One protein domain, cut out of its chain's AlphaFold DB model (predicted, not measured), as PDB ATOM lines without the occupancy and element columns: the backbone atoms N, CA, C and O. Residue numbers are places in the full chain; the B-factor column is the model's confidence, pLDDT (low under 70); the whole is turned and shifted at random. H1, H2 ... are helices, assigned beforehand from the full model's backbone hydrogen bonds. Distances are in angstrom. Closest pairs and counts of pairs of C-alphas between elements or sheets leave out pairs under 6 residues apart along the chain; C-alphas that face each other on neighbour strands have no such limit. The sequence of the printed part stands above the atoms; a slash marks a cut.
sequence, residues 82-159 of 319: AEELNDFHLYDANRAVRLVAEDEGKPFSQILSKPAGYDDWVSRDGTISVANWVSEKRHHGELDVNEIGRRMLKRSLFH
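This is residues 82 to 159 of the 319 residues of an uncharacterized protein of Tulasnella calospora MUT 4182 (UniProt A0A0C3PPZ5). A long helix, H1, has the shorter H3 packed beside it at a shallow tilt, while the link of residues 104 to 117 folds back along H1 and brings the small H2 near its first half. Residues 146 to 159 of H4 stick out as a free arm. The printed part has 78 residues with four named helices, in the order H1, H2, H3, H4, and no named strand; the class is all helix. The whole is loose, with a radius of gyration of the C-alphas of 15.3 A, and only just elongated, spanning 46 by 31 by 21 A.

H1, residues 82 to 103, touches H3, residues 130 to 139, with residues 92 to 100 alone. Their closest C-alphas, those of Ala 96 and Ala 131, are 4.0 A apart. The two run the same way at a shallow tilt of 29 degrees. H2, residues 118 to 122, is close to H1 but not clearly touching; their closest C-alphas, those of Phe 88 and Tyr 118, are 5.9 A apart. H2 and H3 are apart. H4, residues 145 to 159, is apart from H1, H2 and H3. In H1, H2, H3 and H4 every O i to N i+4 pair is within hydrogen-bond range.

H1 begins at C-alpha 82 (160.271, 198.276, 241.064) and is 31.7 A long from first to last C-alpha. H2 measures 6.1 A. H3 begins at C-alpha 130 (169.033, 196.897, 257.068) and measures 14.1 A. H4 measures 21.0 A and ends at C-alpha 159 (185.892, 173.981, 266.093).

The two C-alphas farthest apart, those of Ala 116 and Phe 158, are 48.0 A apart. The printed part has no cut. The link from H1 to H2 is long, with 14 residues; H2 to H3 is short, and H3 to H4 is tight. Mean pLDDT of the printed part is 70.7, and residues 137 to 159 are among those under 70.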
ATOM      1  N   ALA A  82     159.020 199.013 240.891       80.38
ATOM      2  CA  ALA A  82     160.271 198.276 241.064       80.38
ATOM      3  C   ALA A  82     161.505 199.203 241.093       80.38
ATOM      4  O   ALA A  82     162.484 198.884 241.761       80.38
ATOM      5  N   GLU A  83     161.440 200.344 240.400       82.06
ATOM      6  CA  GLU A  83     162.497 201.361 240.370       82.06
ATOM      7  C   GLU A  83     162.584 202.093 241.720       82.06
ATOM      8  O   GLU A  83     163.650 202.106 242.331       82.06
ATOM      9  N   GLU A  84     161.456 202.570 242.261       86.25
ATOM     10  CA  GLU A  84     161.401 203.181 243.601       86.25
ATOM     11  C   GLU A  84     161.883 202.212 244.694       86.25
ATOM     12  O   GLU A  84     162.696 202.581 245.538       86.25
ATOM     13  N   LEU A  85     161.449 200.945 244.657       85.12
ATOM     14  CA  LEU A  85     161.912 199.922 245.605       85.12
ATOM     15  C   LEU A  85     163.426 199.678 245.518       85.12
ATOM     16  O   LEU A  85     164.065 199.423 246.542       85.12
ATOM     17  N   ASN A  86     164.006 199.752 244.319       80.06
ATOM     18  CA  ASN A  86     165.444 199.614 244.127       80.06
ATOM     19  C   ASN A  86     166.206 200.814 244.711       80.06
ATOM     20  O   ASN A  86     167.180 200.616 245.439       80.06
ATOM     21  N   ASP A  87     165.722 202.038 244.483       83.00
ATOM     22  CA  ASP A  87     166.285 203.254 245.081       83.00
ATOM     23  C   ASP A  87     166.190 203.234 246.615       83.00
ATOM     24  O   ASP A  87     167.136 203.619 247.307       83.00
ATOM     25  N   PHE A  88     165.084 202.726 247.171       87.94
ATOM     26  CA  PHE A  88     164.913 202.571 248.618       87.94
ATOM     27  C   PHE A  88     165.905 201.564 249.196       87.94
ATOM     28  O   PHE A  88     166.550 201.856 250.202       87.94
ATOM     29  N   HIS A  89     166.066 200.402 248.556       83.44
ATOM     30  CA  HIS A  89     167.040 199.389 248.962       83.44
ATOM     31  C   HIS A  89     168.487 199.900 248.870       83.44
ATOM     32  O   HIS A  89     169.277 199.656 249.782       83.44
ATOM     33  N   LEU A  90     168.833 200.633 247.807       80.81
ATOM     34  CA  LEU A  90     170.161 201.219 247.622       80.81
ATOM     35  C   LEU A  90     170.462 202.286 248.687       80.81
ATOM     36  O   LEU A  90     171.544 202.288 249.278       80.81
ATOM     37  N   TYR A  91     169.494 203.162 248.971       86.50
ATOM     38  CA  TYR A  91     169.605 204.158 250.036       86.50
ATOM     39  C   TYR A  91     169.696 203.513 251.430       86.50
ATOM     40  O   TYR A  91     170.541 203.912 252.231       86.50
ATOM     41  N   ASP A  92     168.886 202.490 251.715       84.19
ATOM     42  CA  ASP A  92     168.903 201.751 252.984       84.19
ATOM     43  C   ASP A  92     170.251 201.055 253.227       84.19
ATOM     44  O   ASP A  92     170.828 201.172 254.311       84.19
ATOM     45  N   ALA A  93     170.807 200.402 252.202       79.62
ATOM     46  CA  ALA A  93     172.125 199.777 252.266       79.62
ATOM     47  C   ALA A  93     173.242 200.815 252.475       79.62
ATOM     48  O   ALA A  93     174.084 200.646 253.358       79.62
ATOM     49  N   ASN A  94     173.226 201.927 251.730       83.00
ATOM     50  CA  ASN A  94     174.180 203.028 251.909       83.00
ATOM     51  C   ASN A  94     174.108 203.625 253.327       83.00
ATOM     52  O   ASN A  94     175.140 203.844 253.963       83.00
ATOM     53  N   ARG A  95     172.893 203.814 253.859       83.62
ATOM     54  CA  ARG A  95     172.652 204.270 255.234       83.62
ATOM     55  C   ARG A  95     173.163 203.263 256.269       83.62
ATOM     56  O   ARG A  95     173.753 203.684 257.262       83.62
ATOM     57  N   ALA A  96     172.982 201.963 256.049       75.56
ATOM     58  CA  ALA A  96     173.489 200.918 256.939       75.56
ATOM     59  C   ALA A  96     175.027 200.895 256.982       75.56
ATOM     60  O   ALA A  96     175.607 200.910 258.066       75.56
ATOM     61  N   VAL A  97     175.689 200.936 255.818       74.25
ATOM     62  CA  VAL A  97     177.161 201.003 255.726       74.25
ATOM     63  C   VAL A  97     177.689 202.268 256.402       74.25
ATOM     64  O   VAL A  97     178.665 202.201 257.148       74.25
ATOM     65  N   ARG A  98     177.017 203.411 256.210       77.88
ATOM     66  CA  ARG A  98     177.367 204.664 256.885       77.88
ATOM     67  C   ARG A  98     177.328 204.537 258.410       77.88
ATOM     68  O   ARG A  98     178.263 204.991 259.058       77.88
ATOM     69  N   LEU A  99     176.283 203.925 258.975       77.38
ATOM     70  CA  LEU A  99     176.162 203.730 260.427       77.38
ATOM     71  C   LEU A  99     177.322 202.894 260.989       77.38
ATOM     72  O   LEU A  99     177.887 203.256 262.017       77.38
ATOM     73  N   VAL A 100     177.717 201.825 260.289       73.75
ATOM     74  CA  VAL A 100     178.868 200.989 260.678       73.75
ATOM     75  C   VAL A 100     180.186 201.764 260.560       73.75
ATOM     76  O   VAL A 100     181.011 201.710 261.467       73.75
ATOM     77  N   ALA A 101     180.380 202.534 259.486       69.81
ATOM     78  CA  ALA A 101     181.579 203.351 259.307       69.81
ATOM     79  C   ALA A 101     181.710 204.445 260.387       69.81
ATOM     80  O   ALA A 101     182.804 204.658 260.909       69.81
ATOM     81  N   GLU A 102     180.601 205.095 260.762       76.56
ATOM     82  CA  GLU A 102     180.552 206.064 261.865       76.56
ATOM     83  C   GLU A 102     180.908 205.412 263.217       76.56
ATOM     84  O   GLU A 102     181.647 206.015 263.996       76.56
ATOM     85  N   ASP A 103     180.463 204.175 263.479       66.81
ATOM     86  CA  ASP A 103     180.828 203.405 264.683       66.81
ATOM     87  C   ASP A 103     182.311 203.005 264.730       66.81
ATOM     88  O   ASP A 103     182.934 203.042 265.791       66.81
ATOM     89  N   GLU A 104     182.910 202.670 263.587       67.31
ATOM     90  CA  GLU A 104     184.348 202.381 263.487       67.31
ATOM     91  C   GLU A 104     185.225 203.651 263.486       67.31
ATOM     92  O   GLU A 104     186.452 203.559 263.395       67.31
ATOM     93  N   GLY A 105     184.622 204.845 263.565       70.81
ATOM     94  CA  GLY A 105     185.322 206.128 263.464       70.81
ATOM     95  C   GLY A 105     185.932 206.392 262.081       70.81
ATOM     96  O   GLY A 105     186.830 207.226 261.950       70.81
ATOM     97  N   LYS A 106     185.474 205.676 261.047       68.69
ATOM     98  CA  LYS A 106     185.970 205.785 259.671       68.69
ATOM     99  C   LYS A 106     185.225 206.891 258.912       68.69
ATOM    100  O   LYS A 106     184.006 207.016 259.033       68.69
ATOM    101  N   PRO A 107     185.918 207.691 258.082       62.72
ATOM    102  CA  PRO A 107     185.260 208.687 257.247       62.72
ATOM    103  C   PRO A 107     184.435 208.005 256.147       62.72
ATOM    104  O   PRO A 107     184.960 207.200 255.380       62.72
ATOM    105  N   PHE A 108     183.159 208.375 256.026       74.44
ATOM    106  CA  PHE A 108     182.267 207.901 254.967       74.44
ATOM    107  C   PHE A 108     181.870 209.058 254.043       74.44
ATOM    108  O   PHE A 108     181.263 210.034 254.482       74.44
ATOM    109  N   SER A 109     182.244 208.973 252.764       70.31
ATOM    110  CA  SER A 109     182.126 210.078 251.798       70.31
ATOM    111  C   SER A 109     180.879 210.018 250.910       70.31
ATOM    112  O   SER A 109     180.414 211.056 250.441       70.31
ATOM    113  N   GLN A 110     180.323 208.828 250.667       73.25
ATOM    114  CA  GLN A 110     179.222 208.631 249.722       73.25
ATOM    115  C   GLN A 110     177.860 208.731 250.418       73.25
ATOM    116  O   GLN A 110     177.227 207.721 250.702       73.25
ATOM    117  N   ILE A 111     177.392 209.948 250.689       81.94
ATOM    118  CA  ILE A 111     176.054 210.170 251.254       81.94
ATOM    119  C   ILE A 111     175.035 210.248 250.112       81.94
ATOM    120  O   ILE A 111     175.027 211.222 249.360       81.94
ATOM    121  N   LEU A 112     174.168 209.239 249.985       80.44
ATOM    122  CA  LEU A 112     173.037 209.303 249.057       80.44
ATOM    123  C   LEU A 112     171.931 210.230 249.590       80.44
ATOM    124  O   LEU A 112     171.687 210.315 250.797       80.44
ATOM    125  N   SER A 113     171.238 210.914 248.678       89.44
ATOM    126  CA  SER A 113     170.022 211.667 249.000       89.44
ATOM    127  C   SER A 113     168.884 210.709 249.345       89.44
ATOM    128  O   SER A 113     168.730 209.673 248.704       89.44
ATOM    129  N   LYS A 114     168.069 211.070 250.339       94.50
ATOM    130  CA  LYS A 114     166.910 210.273 250.750       94.50
ATOM    131  C   LYS A 114     165.837 210.279 249.648       94.50
ATOM    132  O   LYS A 114     165.364 211.369 249.317       94.50
ATOM    133  N   PRO A 115     165.438 209.121 249.094       90.56
ATOM    134  CA  PRO A 115     164.379 209.064 248.094       90.56
ATOM    135  C   PRO A 115     163.004 209.340 248.726       90.56
ATOM    136  O   PRO A 115     162.766 209.062 249.906       90.56
ATOM    137  N   ALA A 116     162.095 209.923 247.942       90.44
ATOM    138  CA  ALA A 116     160.731 210.217 248.382       90.44
ATOM    139  C   ALA A 116     159.952 208.917 248.645       90.44
ATOM    140  O   ALA A 116     160.138 207.940 247.933       90.44
ATOM    141  N   GLY A 117     159.101 208.886 249.674       90.25
ATOM    142  CA  GLY A 117     158.363 207.673 250.057       90.25
ATOM    143  C   GLY A 117     159.179 206.624 250.827       90.25
ATOM    144  O   GLY A 117     158.618 205.615 251.247       90.25
ATOM    145  N   TYR A 118     160.474 206.853 251.087       91.31
ATOM    146  CA  TYR A 118     161.299 205.934 251.885       91.31
ATOM    147  C   TYR A 118     160.754 205.708 253.305       91.31
ATOM    148  O   TYR A 118     160.772 204.580 253.790       91.31
ATOM    149  N   ASP A 119     160.264 206.753 253.981       92.19
ATOM    150  CA  ASP A 119     159.689 206.607 255.329       92.19
ATOM    151  C   ASP A 119     158.400 205.774 255.295       92.19
ATOM    152  O   ASP A 119     158.199 204.892 256.132       92.19
ATOM    153  N   ASP A 120     157.569 205.984 254.274       89.94
ATOM    154  CA  ASP A 120     156.362 205.195 254.031       89.94
ATOM    155  C   ASP A 120     156.717 203.736 253.698       89.94
ATOM    156  O   ASP A 120     156.035 202.817 254.130       89.94
ATOM    157  N   TRP A 121     157.821 203.487 252.987       89.25
ATOM    158  CA  TRP A 121     158.332 202.137 252.745       89.25
ATOM    159  C   TRP A 121     158.839 201.458 254.021       89.25
ATOM    160  O   TRP A 121     158.429 200.330 254.301       89.25
ATOM    161  N   VAL A 122     159.674 202.137 254.814       87.75
ATOM    162  CA  VAL A 122     160.224 201.623 256.083       87.75
ATOM    163  C   VAL A 122     159.137 201.371 257.126       87.75
ATOM    164  O   VAL A 122     159.267 200.443 257.918       87.75
ATOM    165  N   SER A 123     158.080 202.184 257.141       83.12
ATOM    166  CA  SER A 123     156.988 202.075 258.116       83.12
ATOM    167  C   SER A 123     155.948 200.992 257.794       83.12
ATOM    168  O   SER A 123     155.095 200.715 258.633       83.12
ATOM    169  N   ARG A 124     156.006 200.354 256.614       80.88
ATOM    170  CA  ARG A 124     155.098 199.250 256.256       80.88
ATOM    171  C   ARG A 124     155.432 197.968 257.009       80.88
ATOM    172  O   ARG A 124     156.565 197.488 256.978       80.88
ATOM    173  N   ASP A 125     154.395 197.352 257.568       65.50
ATOM    174  CA  ASP A 125     154.469 196.016 258.153       65.50
ATOM    175  C   ASP A 125     155.034 195.003 257.144       65.50
ATOM    176  O   ASP A 125     154.533 194.849 256.027       65.50
ATOM    177  N   GLY A 126     156.102 194.312 257.546       65.75
ATOM    178  CA  GLY A 126     156.827 193.353 256.709       65.75
ATOM    179  C   GLY A 126     158.008 193.929 255.915       65.75
ATOM    180  O   GLY A 126     158.774 193.146 255.352       65.75
ATOM    181  N   THR A 127     158.228 195.249 255.897       73.12
ATOM    182  CA  THR A 127     159.476 195.819 255.366       73.12
ATOM    183  C   THR A 127     160.645 195.530 256.312       73.12
ATOM    184  O   THR A 127     160.584 195.813 257.505       73.12
ATOM    185  N   ILE A 128     161.755 195.022 255.768       73.19
ATOM    186  CA  ILE A 128     163.017 194.850 256.500       73.19
ATOM    187  C   ILE A 128     164.004 195.918 256.017       73.19
ATOM    188  O   ILE A 128     164.526 195.819 254.907       73.19
ATOM    189  N   SER A 129     164.264 196.921 256.861       81.56
ATOM    190  CA  SER A 129     165.349 197.895 256.675       81.56
ATOM    191  C   SER A 129     166.618 197.397 257.370       81.56
ATOM    192  O   SER A 129     166.643 197.180 258.584       81.56
ATOM    193  N   VAL A 130     167.692 197.251 256.597       72.50
ATOM    194  CA  VAL A 130     169.033 196.897 257.068       72.50
ATOM    195  C   VAL A 130     169.573 197.998 257.978       72.50
ATOM    196  O   VAL A 130     170.141 197.699 259.025       72.50
ATOM    197  N   ALA A 131     169.348 199.273 257.643       72.94
ATOM    198  CA  ALA A 131     169.804 200.386 258.475       72.94
ATOM    199  C   ALA A 131     169.095 200.432 259.840       72.94
ATOM    200  O   ALA A 131     169.723 200.755 260.852       72.94
ATOM    201  N   ASN A 132     167.806 200.080 259.893       79.88
ATOM    202  CA  ASN A 132     167.083 199.965 261.158       79.88
ATOM    203  C   ASN A 132     167.552 198.748 261.964       79.88
ATOM    204  O   ASN A 132     167.800 198.902 263.155       79.88
ATOM    205  N   TRP A 133     167.776 197.593 261.328       78.06
ATOM    206  CA  TRP A 133     168.346 196.415 261.993       78.06
ATOM    207  C   TRP A 133     169.740 196.696 262.581       78.06
ATOM    208  O   TRP A 133     169.993 196.375 263.740       78.06
ATOM    209  N   VAL A 134     170.628 197.367 261.835       67.00
ATOM    210  CA  VAL A 134     171.940 197.811 262.347       67.00
ATOM    211  C   VAL A 134     171.760 198.738 263.553       67.00
ATOM    212  O   VAL A 134     172.413 198.548 264.576       67.00
ATOM    213  N   SER A 135     170.836 199.700 263.475       74.62
ATOM    214  CA  SER A 135     170.549 200.627 264.582       74.62
ATOM    215  C   SER A 135     170.031 199.898 265.831       74.62
ATOM    216  O   SER A 135     170.510 200.140 266.937       74.62
ATOM    217  N   GLU A 136     169.095 198.964 265.667       70.50
ATOM    218  CA  GLU A 136     168.530 198.134 266.737       70.50
ATOM    219  C   GLU A 136     169.615 197.270 267.404       70.50
ATOM    220  O   GLU A 136     169.792 197.289 268.624       70.50
ATOM    221  N   LYS A 137     170.423 196.567 266.603       67.69
ATOM    222  CA  LYS A 137     171.503 195.702 267.100       67.69
ATOM    223  C   LYS A 137     172.661 196.470 267.738       67.69
ATOM    224  O   LYS A 137     173.290 195.950 268.664       67.69
ATOM    225  N   ARG A 138     172.886 197.722 267.326       64.62
ATOM    226  CA  ARG A 138     173.762 198.685 268.008       64.62
ATOM    227  C   ARG A 138     173.195 199.065 269.378       64.62
ATOM    228  O   ARG A 138     173.914 198.971 270.370       64.62
ATOM    229  N   HIS A 139     171.905 199.405 269.468       68.25
ATOM    230  CA  HIS A 139     171.245 199.725 270.742       68.25
ATOM    231  C   HIS A 139     171.238 198.558 271.744       68.25
ATOM    232  O   HIS A 139     171.336 198.796 272.947       68.25
ATOM    233  N   HIS A 140     171.190 197.308 271.276       61.56
ATOM    234  CA  HIS A 140     171.299 196.122 272.134       61.56
ATOM    235  C   HIS A 140     172.739 195.705 272.486       61.56
ATOM    236  O   HIS A 140     172.925 194.737 273.223       61.56
ATOM    237  N   GLY A 141     173.769 196.393 271.975       55.84
ATOM    238  CA  GLY A 141     175.174 196.025 272.196       55.84
ATOM    239  C   GLY A 141     175.590 194.695 271.548       55.84
ATOM    240  O   GLY A 141     176.680 194.190 271.812       55.84
ATOM    241  N   GLU A 142     174.745 194.116 270.690       51.31
ATOM    242  CA  GLU A 142     175.036 192.869 269.970       51.31
ATOM    243  C   GLU A 142     176.025 193.085 268.812       51.31
ATOM    244  O   GLU A 142     176.677 192.132 268.384       51.31
ATOM    245  N   LEU A 143     176.159 194.339 268.356       53.03
ATOM    246  CA  LEU A 143     177.101 194.815 267.337       53.03
ATOM    247  C   LEU A 143     178.410 195.420 267.901       53.03
ATOM    248  O   LEU A 143     179.107 196.103 267.157       53.03
ATOM    249  N   ASP A 144     178.807 195.175 269.165       55.38
ATOM    250  CA  ASP A 144     180.200 195.484 269.565       55.38
ATOM    251  C   ASP A 144     181.151 194.683 268.661       55.38
ATOM    252  O   ASP A 144     181.223 193.455 268.746       55.38
ATOM    253  N   VAL A 145     181.886 195.381 267.793       52.12
ATOM    254  CA  VAL A 145     182.825 194.792 266.826       52.12
ATOM    255  C   VAL A 145     183.867 193.923 267.542       52.12
ATOM    256  O   VAL A 145     184.254 192.864 267.043       52.12
ATOM    257  N   ASN A 146     184.249 194.293 268.770       49.56
ATOM    258  CA  ASN A 146     185.142 193.491 269.602       49.56
ATOM    259  C   ASN A 146     184.457 192.216 270.108       49.56
ATOM    260  O   ASN A 146     185.094 191.170 270.202       49.56
ATOM    261  N   GLU A 147     183.167 192.271 270.434       49.66
ATOM    262  CA  GLU A 147     182.375 191.123 270.875       49.66
ATOM    263  C   GLU A 147     182.069 190.164 269.721       49.66
ATOM    264  O   GLU A 147     182.167 188.950 269.901       49.66
ATOM    265  N   ILE A 148     181.798 190.677 268.520       52.94
ATOM    266  CA  ILE A 148     181.675 189.876 267.296       52.94
ATOM    267  C   ILE A 148     183.011 189.212 266.965       52.94
ATOM    268  O   ILE A 148     183.053 187.989 266.817       52.94
ATOM    269  N   GLY A 149     184.114 189.969 266.972       48.69
ATOM    270  CA  GLY A 149     185.463 189.427 266.825       48.69
ATOM    271  C   GLY A 149     185.753 188.323 267.848       48.69
ATOM    272  O   GLY A 149     186.143 187.218 267.471       48.69
ATOM    273  N   ARG A 150     185.458 188.557 269.138       49.72
ATOM    274  CA  ARG A 150     185.578 187.554 270.217       49.72
ATOM    275  C   ARG A 150     184.684 186.329 269.987       49.72
ATOM    276  O   ARG A 150     185.121 185.213 270.268       49.72
ATOM    277  N   ARG A 151     183.451 186.488 269.494       48.62
ATOM    278  CA  ARG A 151     182.514 185.380 269.214       48.62
ATOM    279  C   ARG A 151     182.947 184.552 268.003       48.62
ATOM    280  O   ARG A 151     182.856 183.325 268.070       48.62
ATOM    281  N   MET A 152     183.466 185.176 266.946       45.97
ATOM    282  CA  MET A 152     184.020 184.476 265.780       45.97
ATOM    283  C   MET A 152     185.323 183.745 266.133       45.97
ATOM    284  O   MET A 152     185.439 182.553 265.847       45.97
ATOM    285  N   LEU A 153     186.244 184.391 266.862       44.25
ATOM    286  CA  LEU A 153     187.455 183.748 267.396       44.25
ATOM    287  C   LEU A 153     187.123 182.556 268.299       44.25
ATOM    288  O   LEU A 153     187.709 181.490 268.127       44.25
ATOM    289  N   LYS A 154     186.144 182.682 269.209       43.47
ATOM    290  CA  LYS A 154     185.667 181.548 270.018       43.47
ATOM    291  C   LYS A 154     185.125 180.418 269.137       43.47
ATOM    292  O   LYS A 154     185.544 179.280 269.315       43.47
ATOM    293  N   ARG A 155     184.237 180.698 268.174       40.41
ATOM    294  CA  ARG A 155     183.679 179.662 267.279       40.41
ATOM    295  C   ARG A 155     184.766 178.930 266.482       40.41
ATOM    296  O   ARG A 155     184.720 177.703 266.421       40.41
ATOM    297  N   SER A 156     185.753 179.658 265.959       41.28
ATOM    298  CA  SER A 156     186.903 179.096 265.235       41.28
ATOM    299  C   SER A 156     187.797 178.231 266.141       41.28
ATOM    300  O   SER A 156     188.032 177.058 265.850       41.28
ATOM    301  N   LEU A 157     188.202 178.750 267.307       40.03
ATOM    302  CA  LEU A 157     189.045 178.023 268.267       40.03
ATOM    303  C   LEU A 157     188.367 176.760 268.826       40.03
ATOM    304  O   LEU A 157     189.034 175.742 269.013       40.03
ATOM    305  N   PHE A 158     187.051 176.787 269.060       40.19
ATOM    306  CA  PHE A 158     186.319 175.618 269.559       40.19
ATOM    307  C   PHE A 158     185.961 174.593 268.469       40.19
ATOM    308  O   PHE A 158     185.840 173.416 268.799       40.19
ATOM    309  N   HIS A 159     185.890 174.970 267.185       38.41
ATOM    310  CA  HIS A 159     185.892 173.981 266.093       38.41
ATOM    311  C   HIS A 159     187.279 173.343 265.907       38.41
ATOM    312  O   HIS A 159     187.379 172.124 265.780       38.41
TER     313      HIS A 159